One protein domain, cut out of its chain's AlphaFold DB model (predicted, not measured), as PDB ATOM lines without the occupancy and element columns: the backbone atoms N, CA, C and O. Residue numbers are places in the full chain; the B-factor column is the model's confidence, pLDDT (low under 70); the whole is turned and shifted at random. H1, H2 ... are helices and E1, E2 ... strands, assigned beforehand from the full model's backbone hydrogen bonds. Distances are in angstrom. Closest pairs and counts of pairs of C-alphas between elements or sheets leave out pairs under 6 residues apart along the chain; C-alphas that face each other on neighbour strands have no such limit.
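This is residues 74 to 196 of the 960 residues of the protein "(salmon louse) hypothetical protein" of Lepeophtheirus salmonis (UniProt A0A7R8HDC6). What would a reader see first in this model? A twisted sheet of four strands, E5 E4 E8 E9, and the hairpin E6 and E7 are bridged by residues 90 to 107, which pair briefly with E9 and with E7, and the small sheet E2 E1 E3 stands beside the hairpin, with E3 next to E7. The link of residues 111 to 131 reaches out at one end of the long axis, and the short helices H1 and H2 lie towards the other end; it is a loosely joined set of small parts rather than one continuous sheet. What are the counts and the size? The 123 printed residues hold two named helices and nine named strands in the order E1 E2 E3 E4 E5 H1 E6 E7 H2 E8 E9; the three sheets are antiparallel, and the class is mixed, helices and strands, with under half of the residues in named elements. The whole is compact, with a radius of gyration of the C-alphas of 14.4 A, yet elongated in outline, with spans of 41 by 27 by 27 A.

Which elements come first? E1 is residues 81 to 84, beginning at C-alpha 81 at (207.811, 280.204, 168.337), E2 is 87 to 89 and E3 is 108 to 110. What follows after the second long link? E4 is residues 132 to 135, E5 is 138 to 141, and H1 is 143 to 146. Then come E6, residues 154 to 159, 15.8 A long, and E7, residues 162 to 167, 16.3 A long. Which elements come last? H2 is residues 171 to 177, 10.0 A long from C-alpha 171 at (202.890, 263.119, 188.796), and E8 is 181 to 184. E9, residues 187 to 191, is 13.0 A long and ends at C-alpha 191 at (206.504, 276.085, 184.282).

How is the largest sheet paired? Hairpin E4 and E5 has N 133 and O 140 at 2.9 A, E4 and E8 have N 132 and O 183 at 2.8 A, and hairpin E8 and E9 has N 184 and O 187 at 2.8 A. Its edge strands are E5 and E9, and it is only just strongly twisted, with C-alphas up to 4.1 A off its best plane. Where are the helices? H2 is on this sheet but only grazes it, with residues 174 to 177; H1 is not on it, and the two helices are close but not clearly touching, with the C-alphas of Ser 146 and Leu 173 closest at 8.0 A. In H2, 2 of 3 O i to N i+4 pairs are within hydrogen-bond range, while H1 is too short for such a pair. How are the other strands paired? Hairpin E6 and E7 has N 157 and O 164 at 2.8 A; hairpin E1 and E2 has N 84 and O 87 at 2.8 A, and E1 and E3 have N 83 and O 108 at 2.8 A. The closest C-alphas of E3 and E7, those of Ile 109 and Thr 163, are 5.4 A apart. What pairs outside the named strands? Residues 93 to 94 pair with 190 to 191 of E9, parallel, and residues 102 to 103 with 165 to 166 of E7, antiparallel.

How large is it? The two C-alphas farthest apart, those of Asn 119 and Gly 196, are 43.2 A apart. Are there cuts or long links? The printed part has no cut; the links E2 to E3 and E3 to E4 are long, with 18 and 21 residues. Where is confidence low? The mean pLDDT of the printed part is 85.6, and residues 112 to 117, 120 to 126, 147 to 150 and 196 are under 70.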
ATOM      1  N   PHE A  74     216.689 283.059 174.940       89.62
ATOM      2  CA  PHE A  74     218.004 282.433 175.166       89.62
ATOM      3  C   PHE A  74     218.896 282.564 173.923       89.62
ATOM      4  O   PHE A  74     218.671 281.854 172.949       89.62
ATOM      5  N   PRO A  75     219.921 283.441 173.926       84.38
ATOM      6  CA  PRO A  75     220.756 283.673 172.744       84.38
ATOM      7  C   PRO A  75     221.667 282.485 172.394       84.38
ATOM      8  O   PRO A  75     222.212 282.445 171.299       84.38
ATOM      9  N   GLU A  76     221.842 281.525 173.307       83.31
ATOM     10  CA  GLU A  76     222.585 280.284 173.059       83.31
ATOM     11  C   GLU A  76     221.830 279.228 172.229       83.31
ATOM     12  O   GLU A  76     222.443 278.247 171.815       83.31
ATOM     13  N   CYS A  77     220.519 279.378 171.996       80.88
ATOM     14  CA  CYS A  77     219.704 278.361 171.323       80.88
ATOM     15  C   CYS A  77     218.684 278.987 170.365       80.88
ATOM     16  O   CYS A  77     217.977 279.929 170.716       80.88
ATOM     17  N   MET A  78     218.542 278.417 169.165       83.56
ATOM     18  CA  MET A  78     217.443 278.777 168.268       83.56
ATOM     19  C   MET A  78     216.149 278.130 168.770       83.56
ATOM     20  O   MET A  78     215.951 276.927 168.631       83.56
ATOM     21  N   LEU A  79     215.288 278.938 169.386       89.31
ATOM     22  CA  LEU A  79     213.962 278.523 169.839       89.31
ATOM     23  C   LEU A  79     212.920 278.759 168.744       89.31
ATOM     24  O   LEU A  79     212.870 279.855 168.173       89.31
ATOM     25  N   ALA A  80     212.073 277.760 168.510       90.62
ATOM     26  CA  ALA A  80     210.816 277.878 167.784       90.62
ATOM     27  C   ALA A  80     209.836 278.811 168.520       90.62
ATOM     28  O   ALA A  80     209.951 279.037 169.728       90.62
ATOM     29  N   ASP A  81     208.867 279.351 167.787       91.56
ATOM     30  CA  ASP A  81     207.811 280.204 168.337       91.56
ATOM     31  C   ASP A  81     206.567 279.365 168.656       91.56
ATOM     32  O   ASP A  81     206.125 278.571 167.826       91.56
ATOM     33  N   PHE A  82     205.946 279.584 169.816       94.06
ATOM     34  CA  PHE A  82     204.568 279.155 170.054       94.06
ATOM     35  C   PHE A  82     203.625 280.223 169.492       94.06
ATOM     36  O   PHE A  82     203.615 281.352 169.985       94.06
ATOM     37  N   ILE A  83     202.836 279.881 168.473       94.69
ATOM     38  CA  ILE A  83     201.906 280.789 167.793       94.69
ATOM     39  C   ILE A  83     200.477 280.543 168.283       94.69
ATOM     40  O   ILE A  83     199.928 279.456 168.127       94.69
ATOM     41  N   SER A  84     199.855 281.582 168.841       93.50
ATOM     42  CA  SER A  84     198.451 281.607 169.260       93.50
ATOM     43  C   SER A  84     197.711 282.704 168.493       93.50
ATOM     44  O   SER A  84     197.696 283.877 168.879       93.50
ATOM     45  N   GLY A  85     197.134 282.340 167.344       90.44
ATOM     46  CA  GLY A  85     196.456 283.283 166.453       90.44
ATOM     47  C   GLY A  85     197.415 284.337 165.890       90.44
ATOM     48  O   GLY A  85     198.213 284.042 165.008       90.44
ATOM     49  N   SER A  86     197.325 285.573 166.389       87.69
ATOM     50  CA  SER A  86     198.190 286.696 165.987       87.69
ATOM     51  C   SER A  86     199.327 287.002 166.972       87.69
ATOM     52  O   SER A  86     200.027 287.996 166.787       87.69
ATOM     53  N   ALA A  87     199.481 286.220 168.042       91.19
ATOM     54  CA  ALA A  87     200.569 286.358 169.007       91.19
ATOM     55  C   ALA A  87     201.586 285.225 168.827       91.19
ATOM     56  O   ALA A  87     201.186 284.075 168.646       91.19
ATOM     57  N   SER A  88     202.881 285.531 168.937       92.12
ATOM     58  CA  SER A  88     203.927 284.520 169.098       92.12
ATOM     59  C   SER A  88     204.753 284.770 170.361       92.12
ATOM     60  O   SER A  88     205.047 285.915 170.715       92.12
ATOM     61  N   GLU A  89     205.101 283.698 171.072       92.31
ATOM     62  CA  GLU A  89     205.961 283.734 172.258       92.31
ATOM     63  C   GLU A  89     206.993 282.601 172.177       92.31
ATOM     64  O   GLU A  89     206.644 281.448 171.933       92.31
ATOM     65  N   LYS A  90     208.278 282.910 172.385       91.94
ATOM     66  CA  LYS A  90     209.357 281.906 172.334       91.94
ATOM     67  C   LYS A  90     209.443 281.025 173.581       91.94
ATOM     68  O   LYS A  90     209.994 279.930 173.507       91.94
ATOM     69  N   ILE A  91     208.986 281.527 174.732       95.31
ATOM     70  CA  ILE A  91     209.149 280.869 176.041       95.31
ATOM     71  C   ILE A  91     207.896 281.093 176.914       95.31
ATOM     72  O   ILE A  91     207.955 281.821 177.917       95.31
ATOM     73  N   PRO A  92     206.748 280.495 176.535       95.44
ATOM     74  CA  PRO A  92     205.470 280.720 177.194       95.44
ATOM     75  C   PRO A  92     205.464 280.321 178.664       95.44
ATOM     76  O   PRO A  92     206.202 279.442 179.118       95.44
ATOM     77  N   PHE A  93     204.576 280.978 179.406       95.44
ATOM     78  CA  PHE A  93     204.218 280.603 180.765       95.44
ATOM     79  C   PHE A  93     203.135 279.515 180.741       95.44
ATOM     80  O   PHE A  93     202.021 279.755 180.275       95.44
ATOM     81  N   VAL A  94     203.454 278.319 181.241       96.31
ATOM     82  CA  VAL A  94     202.603 277.124 181.121       96.31
ATOM     83  C   VAL A  94     202.377 276.449 182.473       96.31
ATOM     84  O   VAL A  94     203.229 276.482 183.355       96.31
ATOM     85  N   PHE A  95     201.240 275.773 182.631       95.06
ATOM     86  CA  PHE A  95     200.991 274.863 183.752       95.06
ATOM     87  C   PHE A  95     201.224 273.425 183.278       95.06
ATOM     88  O   PHE A  95     200.758 273.078 182.192       95.06
ATOM     89  N   MET A  96     201.894 272.578 184.070       94.62
ATOM     90  CA  MET A  96     202.044 271.166 183.695       94.62
ATOM     91  C   MET A  96     200.683 270.453 183.742       94.62
ATOM     92  O   MET A  96     200.062 270.391 184.818       94.62
ATOM     93  N   PRO A  97     200.216 269.886 182.617       95.94
ATOM     94  CA  PRO A  97     198.936 269.200 182.549       95.94
ATOM     95  C   PRO A  97     199.077 267.760 183.083       95.94
ATOM     96  O   PRO A  97     200.133 267.382 183.589       95.94
ATOM     97  N   LEU A  98     198.018 266.951 183.019       94.75
ATOM     98  CA  LEU A  98     198.083 265.532 183.402       94.75
ATOM     99  C   LEU A  98     198.737 264.676 182.294       94.75
ATOM    100  O   LEU A  98     198.796 265.120 181.145       94.75
ATOM    101  N   PRO A  99     199.229 263.456 182.598       94.62
ATOM    102  CA  PRO A  99     199.820 262.575 181.590       94.62
ATOM    103  C   PRO A  99     198.877 262.340 180.400       94.62
ATOM    104  O   PRO A  99     197.674 262.137 180.571       94.62
ATOM    105  N   GLY A 100     199.426 262.389 179.187       94.00
ATOM    106  CA  GLY A 100     198.695 262.288 177.924       94.00
ATOM    107  C   GLY A 100     198.089 263.602 177.411       94.00
ATOM    108  O   GLY A 100     197.521 263.600 176.320       94.00
ATOM    109  N   GLN A 101     198.197 264.723 178.131       96.25
ATOM    110  CA  GLN A 101     197.621 266.013 177.720       96.25
ATOM    111  C   GLN A 101     198.640 266.936 177.032       96.25
ATOM    112  O   GLN A 101     199.847 266.848 177.258       96.25
ATOM    113  N   LEU A 102     198.143 267.855 176.198       96.25
ATOM    114  CA  LEU A 102     198.965 268.866 175.528       96.25
ATOM    115  C   LEU A 102     199.413 269.967 176.500       96.25
ATOM    116  O   LEU A 102     198.630 270.465 177.310       96.25
ATOM    117  N   ILE A 103     200.671 270.377 176.372       95.69
ATOM    118  CA  ILE A 103     201.251 271.554 177.015       95.69
ATOM    119  C   ILE A 103     200.938 272.761 176.131       95.69
ATOM    120  O   ILE A 103     201.224 272.755 174.938       95.69
ATOM    121  N   TYR A 104     200.358 273.796 176.740       95.94
ATOM    122  CA  TYR A 104     199.943 275.036 176.075       95.94
ATOM    123  C   TYR A 104     199.059 274.819 174.818       95.94
ATOM    124  O   TYR A 104     199.371 275.328 173.745       95.94
ATOM    125  N   PRO A 105     197.914 274.109 174.941       95.12
ATOM    126  CA  PRO A 105     197.056 273.716 173.807       95.12
ATOM    127  C   PRO A 105     196.451 274.881 173.005       95.12
ATOM    128  O   PRO A 105     195.841 274.658 171.965       95.12
ATOM    129  N   SER A 106     196.576 276.118 173.489       94.31
ATOM    130  CA  SER A 106     196.155 277.339 172.800       94.31
ATOM    131  C   SER A 106     197.148 277.837 171.742       94.31
ATOM    132  O   SER A 106     196.855 278.839 171.086       94.31
ATOM    133  N   ALA A 107     198.316 277.202 171.599       94.88
ATOM    134  CA  ALA A 107     199.338 277.590 170.634       94.88
ATOM    135  C   ALA A 107     199.971 276.379 169.935       94.88
ATOM    136  O   ALA A 107     200.268 275.367 170.569       94.88
ATOM    137  N   GLU A 108     200.231 276.518 168.639       94.06
ATOM    138  CA  GLU A 108     201.024 275.571 167.851       94.06
ATOM    139  C   GLU A 108     202.505 275.966 167.851       94.06
ATOM    140  O   GLU A 108     202.849 277.146 167.908       94.06
ATOM    141  N   ILE A 109     203.397 274.984 167.787       92.94
ATOM    142  CA  ILE A 109     204.841 275.190 167.699       92.94
ATOM    143  C   ILE A 109     205.204 275.370 166.228       92.94
ATOM    144  O   ILE A 109     205.177 274.417 165.447       92.94
ATOM    145  N   ALA A 110     205.586 276.591 165.866       89.88
ATOM    146  CA  ALA A 110     206.144 276.918 164.565       89.88
ATOM    147  C   ALA A 110     207.604 276.453 164.494       89.88
ATOM    148  O   ALA A 110     208.547 277.231 164.657       89.88
ATOM    149  N   ILE A 111     207.780 275.152 164.260       82.06
ATOM    150  CA  ILE A 111     209.039 274.604 163.762       82.06
ATOM    151  C   ILE A 111     209.219 275.165 162.352       82.06
ATOM    152  O   ILE A 111     208.380 274.934 161.485       82.06
ATOM    153  N   SER A 112     210.284 275.931 162.120       68.44
ATOM    154  CA  SER A 112     210.589 276.434 160.782       68.44
ATOM    155  C   SER A 112     210.857 275.260 159.840       68.44
ATOM    156  O   SER A 112     211.896 274.614 159.959       68.44
ATOM    157  N   ASP A 113     209.973 275.031 158.865       62.53
ATOM    158  CA  ASP A 113     210.164 274.084 157.751       62.53
ATOM    159  C   ASP A 113     211.275 274.551 156.778       62.53
ATOM    160  O   ASP A 113     211.157 274.394 155.569       62.53
ATOM    161  N   VAL A 114     212.344 275.195 157.259       60.25
ATOM    162  CA  VAL A 114     213.397 275.818 156.443       60.25
ATOM    163  C   VAL A 114     214.765 275.456 157.016       60.25
ATOM    164  O   VAL A 114     215.031 275.710 158.190       60.25
ATOM    165  N   ASP A 115     215.632 274.861 156.193       63.00
ATOM    166  CA  ASP A 115     216.988 274.489 156.607       63.00
ATOM    167  C   ASP A 115     217.926 275.707 156.749       63.00
ATOM    168  O   ASP A 115     217.593 276.849 156.422       63.00
ATOM    169  N   THR A 116     219.159 275.458 157.196       62.31
ATOM    170  CA  THR A 116     220.228 276.469 157.308       62.31
ATOM    171  C   THR A 116     220.662 277.095 155.975       62.31
ATOM    172  O   THR A 116     221.519 277.978 155.970       62.31
ATOM    173  N   HIS A 117     220.099 276.653 154.849       67.62
ATOM    174  CA  HIS A 117     220.395 277.111 153.494       67.62
ATOM    175  C   HIS A 117     219.181 277.755 152.797       67.62
ATOM    176  O   HIS A 117     219.317 278.230 151.670       67.62
ATOM    177  N   GLY A 118     218.023 277.836 153.466       70.62
ATOM    178  CA  GLY A 118     216.796 278.437 152.936       70.62
ATOM    179  C   GLY A 118     215.877 277.478 152.169       70.62
ATOM    180  O   GLY A 118     214.904 277.938 151.573       70.62
ATOM    181  N   ASN A 119     216.152 276.170 152.162       71.62
ATOM    182  CA  ASN A 119     215.331 275.179 151.464       71.62
ATOM    183  C   ASN A 119     214.150 274.717 152.331       71.62
ATOM    184  O   ASN A 119     214.346 274.490 153.528       71.62
ATOM    185  N   PRO A 120     212.955 274.490 151.750       63.09
ATOM    186  CA  PRO A 120     211.826 273.937 152.483       63.09
ATOM    187  C   PRO A 120     212.077 272.472 152.878       63.09
ATOM    188  O   PRO A 120     212.098 271.579 152.026       63.09
ATOM    189  N   VAL A 121     212.239 272.214 154.175       63.91
ATOM    190  CA  VAL A 121     212.307 270.862 154.743       63.91
ATOM    191  C   VAL A 121     210.883 270.342 154.875       63.91
ATOM    192  O   VAL A 121     210.141 270.757 155.758       63.91
ATOM    193  N   LEU A 122     210.490 269.426 153.991       54.69
ATOM    194  CA  LEU A 122     209.162 268.814 154.009       54.69
ATOM    195  C   LEU A 122     208.957 267.981 155.286       54.69
ATOM    196  O   LEU A 122     209.368 266.824 155.334       54.69
ATOM    197  N   ALA A 123     208.298 268.580 156.285       55.53
ATOM    198  CA  ALA A 123     207.864 267.956 157.536       55.53
ATOM    199  C   ALA A 123     208.980 267.157 158.253       55.53
ATOM    200  O   ALA A 123     208.956 265.921 158.248       55.53
ATOM    201  N   PRO A 124     209.962 267.829 158.891       59.03
ATOM    202  CA  PRO A 124     210.994 267.138 159.655       59.03
ATOM    203  C   PRO A 124     210.366 266.242 160.734       59.03
ATOM    204  O   PRO A 124     209.523 266.682 161.518       59.03
ATOM    205  N   ILE A 125     210.794 264.976 160.797       58.31
ATOM    206  CA  ILE A 125     210.361 264.030 161.836       58.31
ATOM    207  C   ILE A 125     211.083 264.388 163.140       58.31
ATOM    208  O   ILE A 125     212.094 263.791 163.513       58.31
ATOM    209  N   CYS A 126     210.577 265.416 163.816       64.31
ATOM    210  CA  CYS A 126     211.098 265.889 165.088       64.31
ATOM    211  C   CYS A 126     210.739 264.901 166.205       64.31
ATOM    212  O   CYS A 126     209.668 264.961 166.806       64.31
ATOM    213  N   VAL A 127     211.666 263.991 166.494       76.38
ATOM    214  CA  VAL A 127     211.682 263.227 167.744       76.38
ATOM    215  C   VAL A 127     212.377 264.086 168.802       76.38
ATOM    216  O   VAL A 127     213.413 264.691 168.523       76.38
ATOM    217  N   VAL A 128     211.830 264.145 170.016       83.44
ATOM    218  CA  VAL A 128     212.532 264.758 171.151       83.44
ATOM    219  C   VAL A 128     213.808 263.943 171.420       83.44
ATOM    220  O   VAL A 128     213.784 262.714 171.412       83.44
ATOM    221  N   SER A 129     214.961 264.596 171.591       82.56
ATOM    222  CA  SER A 129     216.244 263.894 171.802       82.56
ATOM    223  C   SER A 129     216.745 263.924 173.247       82.56
ATOM    224  O   SER A 129     217.727 263.256 173.554       82.56
ATOM    225  N   GLY A 130     216.080 264.684 174.115       86.69
ATOM    226  CA  GLY A 130     216.378 264.838 175.536       86.69
ATOM    227  C   GLY A 130     215.607 266.020 176.122       86.69
ATOM    228  O   GLY A 130     214.820 266.660 175.418       86.69
ATOM    229  N   VAL A 131     215.835 266.315 177.398       91.00
ATOM    230  CA  VAL A 131     215.270 267.481 178.098       91.00
ATOM    231  C   VAL A 131     216.351 268.093 178.988       91.00
ATOM    232  O   VAL A 131     217.082 267.361 179.646       91.00
ATOM    233  N   ASP A 132     216.410 269.417 179.087       92.38
ATOM    234  CA  ASP A 132     217.235 270.125 180.067       92.38
ATOM    235  C   ASP A 132     216.366 270.967 181.012       92.38
ATOM    236  O   ASP A 132     215.386 271.603 180.614       92.38
ATOM    237  N   ILE A 133     216.754 271.010 182.284       92.88
ATOM    238  CA  ILE A 133     216.192 271.908 183.298       92.88
ATOM    239  C   ILE A 133     217.234 272.983 183.609       92.88
ATOM    240  O   ILE A 133     218.415 272.665 183.754       92.88
ATOM    241  N   LEU A 134     216.827 274.250 183.749       91.69
ATOM    242  CA  LEU A 134     217.730 275.271 184.290       91.69
ATOM    243  C   LEU A 134     217.793 275.168 185.823       91.69
ATOM    244  O   LEU A 134     216.782 275.326 186.510       91.69
ATOM    245  N   GLU A 135     218.999 274.956 186.342       90.38
ATOM    246  CA  GLU A 135     219.369 275.101 187.751       90.38
ATOM    247  C   GLU A 135     220.297 276.322 187.934       90.38
ATOM    248  O   GLU A 135     220.783 276.925 186.973       90.38
ATOM    249  N   ALA A 136     220.607 276.681 189.183       88.94
ATOM    250  CA  ALA A 136     221.532 277.775 189.513       88.94
ATOM    251  C   ALA A 136     222.993 277.550 189.049       88.94
ATOM    252  O   ALA A 136     223.809 278.468 189.121       88.94
ATOM    253  N   THR A 137     223.326 276.343 188.589       89.75
ATOM    254  CA  THR A 137     224.619 275.948 188.004       89.75
ATOM    255  C   THR A 137     224.644 276.023 186.473       89.75
ATOM    256  O   THR A 137     225.730 276.004 185.896       89.75
ATOM    257  N   GLY A 138     223.487 276.120 185.811       91.38
ATOM    258  CA  GLY A 138     223.351 276.050 184.355       91.38
ATOM    259  C   GLY A 138     222.236 275.100 183.915       91.38
ATOM    260  O   GLY A 138     221.360 274.735 184.698       91.38
ATOM    261  N   TRP A 139     222.261 274.712 182.641       91.94
ATOM    262  CA  TRP A 139     221.384 273.669 182.104       91.94
ATOM    263  C   TRP A 139     221.856 272.289 182.576       91.94
ATOM    264  O   TRP A 139     223.044 271.975 182.483       91.94
ATOM    265  N   ARG A 140     220.927 271.469 183.073       91.00
ATOM    266  CA  ARG A 140     221.168 270.095 183.521       91.00
ATOM    267  C   ARG A 140     220.238 269.145 182.775       91.00
ATOM    268  O   ARG A 140     219.018 269.273 182.895       91.00
ATOM    269  N   SER A 141     220.819 268.166 182.081       89.00
ATOM    270  CA  SER A 141     220.041 267.141 181.381       89.00
ATOM    271  C   SER A 141     219.236 266.306 182.374       89.00
ATOM    272  O   SER A 141     219.731 265.837 183.405       89.00
ATOM    273  N   PHE A 142     217.969 266.157 182.026       84.88
ATOM    274  CA  PHE A 142     216.889 265.540 182.774       84.88
ATOM    275  C   PHE A 142     217.111 264.046 183.036       84.88
ATOM    276  O   PHE A 142     216.707 263.518 184.071       84.88
ATOM    277  N   GLU A 143     217.793 263.366 182.120       82.38
ATOM    278  CA  GLU A 143     218.137 261.948 182.215       82.38
ATOM    279  C   GLU A 143     219.033 261.680 183.444       82.38
ATOM    280  O   GLU A 143     218.909 260.645 184.092       82.38
ATOM    281  N   ASN A 144     219.839 262.668 183.865       72.44
ATOM    282  CA  ASN A 144     220.635 262.644 185.107       72.44
ATOM    283  C   ASN A 144     219.814 262.962 186.382       72.44
ATOM    284  O   ASN A 144     220.381 263.300 187.429       72.44
ATOM    285  N   ILE A 145     218.484 262.967 186.278       71.50
ATOM    286  CA  ILE A 145     217.529 263.282 187.354       71.50
ATOM    287  C   ILE A 145     216.444 262.199 187.441       71.50
ATOM    288  O   ILE A 145     215.984 261.887 188.535       71.50
ATOM    289  N   SER A 146     216.035 261.615 186.309       71.06
ATOM    290  CA  SER A 146     214.946 260.632 186.248       71.06
ATOM    291  C   SER A 146     215.342 259.193 186.618       71.06
ATOM    292  O   SER A 146     214.449 258.378 186.869       71.06
ATOM    293  N   GLY A 147     216.646 258.890 186.678       61.88
ATOM    294  CA  GLY A 147     217.235 257.661 187.232       61.88
ATOM    295  C   GLY A 147     217.008 256.397 186.397       61.88
ATOM    296  O   GLY A 147     217.940 255.881 185.790       61.88
ATOM    297  N   ASP A 148     215.762 255.924 186.357       58.19
ATOM    298  CA  ASP A 148     215.363 254.610 185.825       58.19
ATOM    299  C   ASP A 148     214.483 254.686 184.560       58.19
ATOM    300  O   ASP A 148     214.162 253.670 183.941       58.19
ATOM    301  N   SER A 149     214.036 255.883 184.166       55.75
ATOM    302  CA  SER A 149     213.019 256.057 183.117       55.75
ATOM    303  C   SER A 149     213.615 256.468 181.765       55.75
ATOM    304  O   SER A 149     213.751 257.648 181.452       55.75
ATOM    305  N   PHE A 150     213.893 255.466 180.922       59.16
ATOM    306  CA  PHE A 150     214.306 255.632 179.513       59.16
ATOM    307  C   PHE A 150     213.247 256.287 178.605       59.16
ATOM    308  O   PHE A 150     213.553 256.664 177.473       59.16
ATOM    309  N   GLN A 151     211.995 256.401 179.058       74.00
ATOM    310  CA  GLN A 151     210.931 257.048 178.297       74.00
ATOM    311  C   GLN A 151     210.921 258.553 178.581       74.00
ATOM    312  O   GLN A 151     210.609 258.985 179.690       74.00
ATOM    313  N   GLN A 152     211.235 259.352 177.560       83.69
ATOM    314  CA  GLN A 152     211.180 260.808 177.655       83.69
ATOM    315  C   GLN A 152     209.763 261.282 178.031       83.69
ATOM    316  O   GLN A 152     208.779 260.809 177.456       83.69
ATOM    317  N   PRO A 153     209.634 262.253 178.949       90.06
ATOM    318  CA  PRO A 153     208.338 262.686 179.465       90.06
ATOM    319  C   PRO A 153     207.626 263.708 178.559       90.06
ATOM    320  O   PRO A 153     206.561 264.202 178.926       90.06
ATOM    321  N   PHE A 154     208.185 264.020 177.384       92.94
ATOM    322  CA  PHE A 154     207.583 264.894 176.376       92.94
ATOM    323  C   PHE A 154     207.584 264.223 175.006       92.94
ATOM    324  O   PHE A 154     208.554 263.573 174.626       92.94
ATOM    325  N   GLN A 155     206.524 264.451 174.236       91.56
ATOM    326  CA  GLN A 155     206.394 264.006 172.850       91.56
ATOM    327  C   GLN A 155     205.898 265.169 171.987       91.56
ATOM    328  O   GLN A 155     205.064 265.953 172.434       91.56
ATOM    329  N   LEU A 156     206.376 265.285 170.747       91.50
ATOM    330  CA  LEU A 156     205.763 266.188 169.772       91.50
ATOM    331  C   LEU A 156     204.548 265.496 169.141       91.50
ATOM    332  O   LEU A 156     204.651 264.400 168.593       91.50
ATOM    333  N   HIS A 157     203.391 266.137 169.261       91.31
ATOM    334  CA  HIS A 157     202.090 265.642 168.834       91.31
ATOM    335  C   HIS A 157     201.602 266.473 167.644       91.31
ATOM    336  O   HIS A 157     201.314 267.660 167.799       91.31
ATOM    337  N   ARG A 158     201.513 265.865 166.456       91.12
ATOM    338  CA  ARG A 158     201.003 266.526 165.244       91.12
ATOM    339  C   ARG A 158     199.522 266.196 165.059       91.12
ATOM    340  O   ARG A 158     199.173 265.024 164.964       91.12
ATOM    341  N   ASN A 159     198.678 267.220 164.974       89.69
ATOM    342  CA  ASN A 159     197.247 267.101 164.695       89.69
ATOM    343  C   ASN A 159     196.815 268.225 163.742       89.69
ATOM    344  O   ASN A 159     197.136 269.382 163.999       89.69
ATOM    345  N   ASP A 160     196.090 267.895 162.669       87.94
ATOM    346  CA  ASP A 160     195.637 268.849 161.637       87.94
ATOM    347  C   ASP A 160     196.775 269.754 161.111       87.94
ATOM    348  O   ASP A 160     196.672 270.979 161.081       87.94
ATOM    349  N   ASP A 161     197.911 269.120 160.786       84.88
ATOM    350  CA  ASP A 161     199.218 269.706 160.426       84.88
ATOM    351  C   ASP A 161     199.883 270.646 161.448       84.88
ATOM    352  O   ASP A 161     201.054 271.000 161.295       84.88
ATOM    353  N   LYS A 162     199.211 270.957 162.556       89.62
ATOM    354  CA  LYS A 162     199.754 271.729 163.678       89.62
ATOM    355  C   LYS A 162     200.576 270.826 164.588       89.62
ATOM    356  O   LYS A 162     200.168 269.708 164.899       89.62
ATOM    357  N   THR A 163     201.724 271.319 165.041       91.62
ATOM    358  CA  THR A 163     202.588 270.600 165.989       91.62
ATOM    359  C   THR A 163     202.400 271.164 167.391       91.62
ATOM    360  O   THR A 163     202.474 272.370 167.591       91.62
ATOM    361  N   TYR A 164     202.188 270.293 168.371       93.88
ATOM    362  CA  TYR A 164     202.043 270.624 169.787       93.88
ATOM    363  C   TYR A 164     203.049 269.826 170.620       93.88
ATOM    364  O   TYR A 164     203.550 268.793 170.175       93.88
ATOM    365  N   LEU A 165     203.316 270.257 171.852       94.69
ATOM    366  CA  LEU A 165     204.051 269.449 172.827       94.69
ATOM    367  C   LEU A 165     203.051 268.711 173.728       94.69
ATOM    368  O   LEU A 165     202.114 269.314 174.241       94.69
ATOM    369  N   GLN A 166     203.248 267.415 173.934       95.19
ATOM    370  CA  GLN A 166     202.425 266.551 174.777       95.19
ATOM    371  C   GLN A 166     203.239 266.090 175.987       95.19
ATOM    372  O   GLN A 166     204.396 265.696 175.851       95.19
ATOM    373  N   TRP A 167     202.634 266.143 177.172       95.38
ATOM    374  CA  TRP A 167     203.217 265.642 178.414       95.38
ATOM    375  C   TRP A 167     202.885 264.160 178.600       95.38
ATOM    376  O   TRP A 167     201.723 263.771 178.508       95.38
ATOM    377  N   LEU A 168     203.891 263.340 178.903       93.50
ATOM    378  CA  LEU A 168     203.763 261.901 179.160       93.50
ATOM    379  C   LEU A 168     204.281 261.475 180.545       93.50
ATOM    380  O   LEU A 168     204.016 260.351 180.959       93.50
ATOM    381  N   GLY A 169     205.018 262.337 181.255       90.88
ATOM    382  CA  GLY A 169     205.673 261.990 182.521       90.88
ATOM    383  C   GLY A 169     204.754 261.903 183.749       90.88
ATOM    384  O   GLY A 169     203.673 262.487 183.802       90.88
ATOM    385  N   ASP A 170     205.229 261.212 184.786       90.19
ATOM    386  CA  ASP A 170     204.485 260.955 186.028       90.19
ATOM    387  C   ASP A 170     204.197 262.202 186.886       90.19
ATOM    388  O   ASP A 170     204.919 263.199 186.862       90.19
ATOM    389  N   ASP A 171     203.212 262.095 187.785       89.38
ATOM    390  CA  ASP A 171     202.890 263.119 188.796       89.38
ATOM    391  C   ASP A 171     204.049 263.426 189.774       89.38
ATOM    392  O   ASP A 171     204.095 264.516 190.345       89.38
ATOM    393  N   LYS A 172     204.993 262.489 189.987       87.81
ATOM    394  CA  LYS A 172     206.257 262.768 190.706       87.81
ATOM    395  C   LYS A 172     207.068 263.836 189.966       87.81
ATOM    396  O   LYS A 172     207.585 264.774 190.563       87.81
ATOM    397  N   LEU A 173     207.166 263.657 188.656       88.31
ATOM    398  CA  LEU A 173     208.048 264.385 187.765       88.31
ATOM    399  C   LEU A 173     207.473 265.746 187.380       88.31
ATOM    400  O   LEU A 173     208.168 266.756 187.376       88.31
ATOM    401  N   ARG A 174     206.158 265.777 187.173       90.88
ATOM    402  CA  ARG A 174     205.339 266.978 187.048       90.88
ATOM    403  C   ARG A 174     205.641 268.001 188.152       90.88
ATOM    404  O   ARG A 174     205.902 269.157 187.844       90.88
ATOM    405  N   LYS A 175     205.726 267.544 189.409       89.56
ATOM    406  CA  LYS A 175     206.077 268.359 190.591       89.56
ATOM    407  C   LYS A 175     207.554 268.754 190.677       89.56
ATOM    408  O   LYS A 175     207.877 269.739 191.331       89.56
ATOM    409  N   LEU A 176     208.453 267.998 190.046       88.88
ATOM    410  CA  LEU A 176     209.873 268.355 189.942       88.88
ATOM    411  C   LEU A 176     210.081 269.502 188.938       88.88
ATOM    412  O   LEU A 176     210.955 270.345 189.134       88.88
ATOM    413  N   LEU A 177     209.247 269.548 187.894       91.44
ATOM    414  CA  LEU A 177     209.230 270.607 186.884       91.44
ATOM    415  C   LEU A 177     208.449 271.860 187.311       91.44
ATOM    416  O   LEU A 177     208.671 272.915 186.725       91.44
ATOM    417  N   GLU A 178     207.558 271.790 188.306       91.81
ATOM    418  CA  GLU A 178     206.871 272.974 188.852       91.81
ATOM    419  C   GLU A 178     207.884 274.064 189.252       91.81
ATOM    420  O   GLU A 178     208.933 273.781 189.828       91.81
ATOM    421  N   GLY A 179     207.618 275.315 188.861       92.06
ATOM    422  CA  GLY A 179     208.525 276.457 189.040       92.06
ATOM    423  C   GLY A 179     209.841 276.437 188.248       92.06
ATOM    424  O   GLY A 179     210.639 277.376 188.371       92.06
ATOM    425  N   ARG A 180     210.101 275.416 187.423       92.88
ATOM    426  CA  ARG A 180     211.311 275.339 186.595       92.88
ATOM    427  C   ARG A 180     211.155 276.048 185.257       92.88
ATOM    428  O   ARG A 180     210.066 276.264 184.730       92.88
ATOM    429  N   LEU A 181     212.304 276.389 184.691       94.81
ATOM    430  CA  LEU A 181     212.446 276.665 183.274       94.81
ATOM    431  C   LEU A 181     212.915 275.372 182.599       94.81
ATOM    432  O   LEU A 181     213.912 274.786 183.027       94.81
ATOM    433  N   VAL A 182     212.196 274.946 181.563       94.88
ATOM    434  CA  VAL A 182     212.458 273.698 180.839       94.88
ATOM    435  C   VAL A 182     212.852 274.021 179.405       94.88
ATOM    436  O   VAL A 182     212.226 274.862 178.754       94.88
ATOM    437  N   PHE A 183     213.885 273.337 178.924       93.62
ATOM    438  CA  PHE A 183     214.297 273.306 177.532       93.62
ATOM    439  C   PHE A 183     214.121 271.885 176.991       93.62
ATOM    440  O   PHE A 183     214.515 270.893 177.597       93.62
ATOM    441  N   VAL A 184     213.497 271.807 175.830       91.88
ATOM    442  CA  VAL A 184     213.416 270.645 174.951       91.88
ATOM    443  C   VAL A 184     214.134 271.085 173.665       91.88
ATOM    444  O   VAL A 184     214.102 272.273 173.348       91.88
ATOM    445  N   PRO A 185     214.807 270.215 172.897       85.94
ATOM    446  CA  PRO A 185     215.466 270.620 171.657       85.94
ATOM    447  C   PRO A 185     214.583 271.518 170.767       85.94
ATOM    448  O   PRO A 185     213.496 271.128 170.347       85.94
ATOM    449  N   CYS A 186     215.066 272.739 170.508       83.62
ATOM    450  CA  CYS A 186     214.387 273.834 169.791       83.62
ATOM    451  C   CYS A 186     213.143 274.469 170.466       83.62
ATOM    452  O   CYS A 186     212.517 275.327 169.850       83.62
ATOM    453  N   VAL A 187     212.775 274.125 171.705       92.06
ATOM    454  CA  VAL A 187     211.538 274.586 172.379       92.06
ATOM    455  C   VAL A 187     211.796 274.862 173.866       92.06
ATOM    456  O   VAL A 187     212.361 274.030 174.562       92.06
ATOM    457  N   ALA A 188     211.343 275.991 174.415       94.62
ATOM    458  CA  ALA A 188     211.457 276.258 175.855       94.62
ATOM    459  C   ALA A 188     210.160 276.814 176.445       94.62
ATOM    460  O   ALA A 188     209.373 277.436 175.739       94.62
ATOM    461  N   PHE A 189     209.941 276.615 177.744       95.69
ATOM    462  CA  PHE A 189     208.779 277.154 178.460       95.69
ATOM    463  C   PHE A 189     209.060 277.313 179.959       95.69
ATOM    464  O   PHE A 189     209.877 276.603 180.552       95.69
ATOM    465  N   ARG A 190     208.368 278.270 180.585       95.69
ATOM    466  CA  ARG A 190     208.397 278.512 182.032       95.69
ATOM    467  C   ARG A 190     207.231 277.791 182.686       95.69
ATOM    468  O   ARG A 190     206.077 278.119 182.413       95.69
ATOM    469  N   VAL A 191     207.524 276.848 183.570       95.94
ATOM    470  CA  VAL A 191     206.504 276.085 184.282       95.94
ATOM    471  C   VAL A 191     206.047 276.844 185.523       95.94
ATOM    472  O   VAL A 191     206.855 277.212 186.372       95.94
ATOM    473  N   ALA A 192     204.740 277.046 185.648       94.31
ATOM    474  CA  ALA A 192     204.098 277.697 186.778       94.31
ATOM    475  C   ALA A 192     204.438 277.060 188.137       94.31
ATOM    476  O   ALA A 192     204.639 275.850 188.250       94.31
ATOM    477  N   GLY A 193     204.433 277.894 189.180       88.25
ATOM    478  CA  GLY A 193     204.636 277.484 190.567       88.25
ATOM    479  C   GLY A 193     206.026 277.812 191.112       88.25
ATOM    480  O   GLY A 193     206.789 278.588 190.530       88.25
ATOM    481  N   SER A 194     206.332 277.202 192.252       82.56
ATOM    482  CA  SER A 194     207.627 277.278 192.931       82.56
ATOM    483  C   SER A 194     208.411 275.987 192.680       82.56
ATOM    484  O   SER A 194     207.775 274.935 192.614       82.56
ATOM    485  N   PRO A 195     209.756 276.025 192.596       79.50
ATOM    486  CA  PRO A 195     210.568 274.827 192.456       79.50
ATOM    487  C   PRO A 195     210.266 273.862 193.598       79.50
ATOM    488  O   PRO A 195     210.406 274.213 194.775       79.50
ATOM    489  N   GLY A 196     209.875 272.638 193.241       68.12
ATOM    490  CA  GLY A 196     209.830 271.533 194.190       68.12
ATOM    491  C   GLY A 196     211.193 271.350 194.876       68.12
ATOM    492  O   GLY A 196     212.224 271.757 194.318       68.12
TER     493      GLY A 196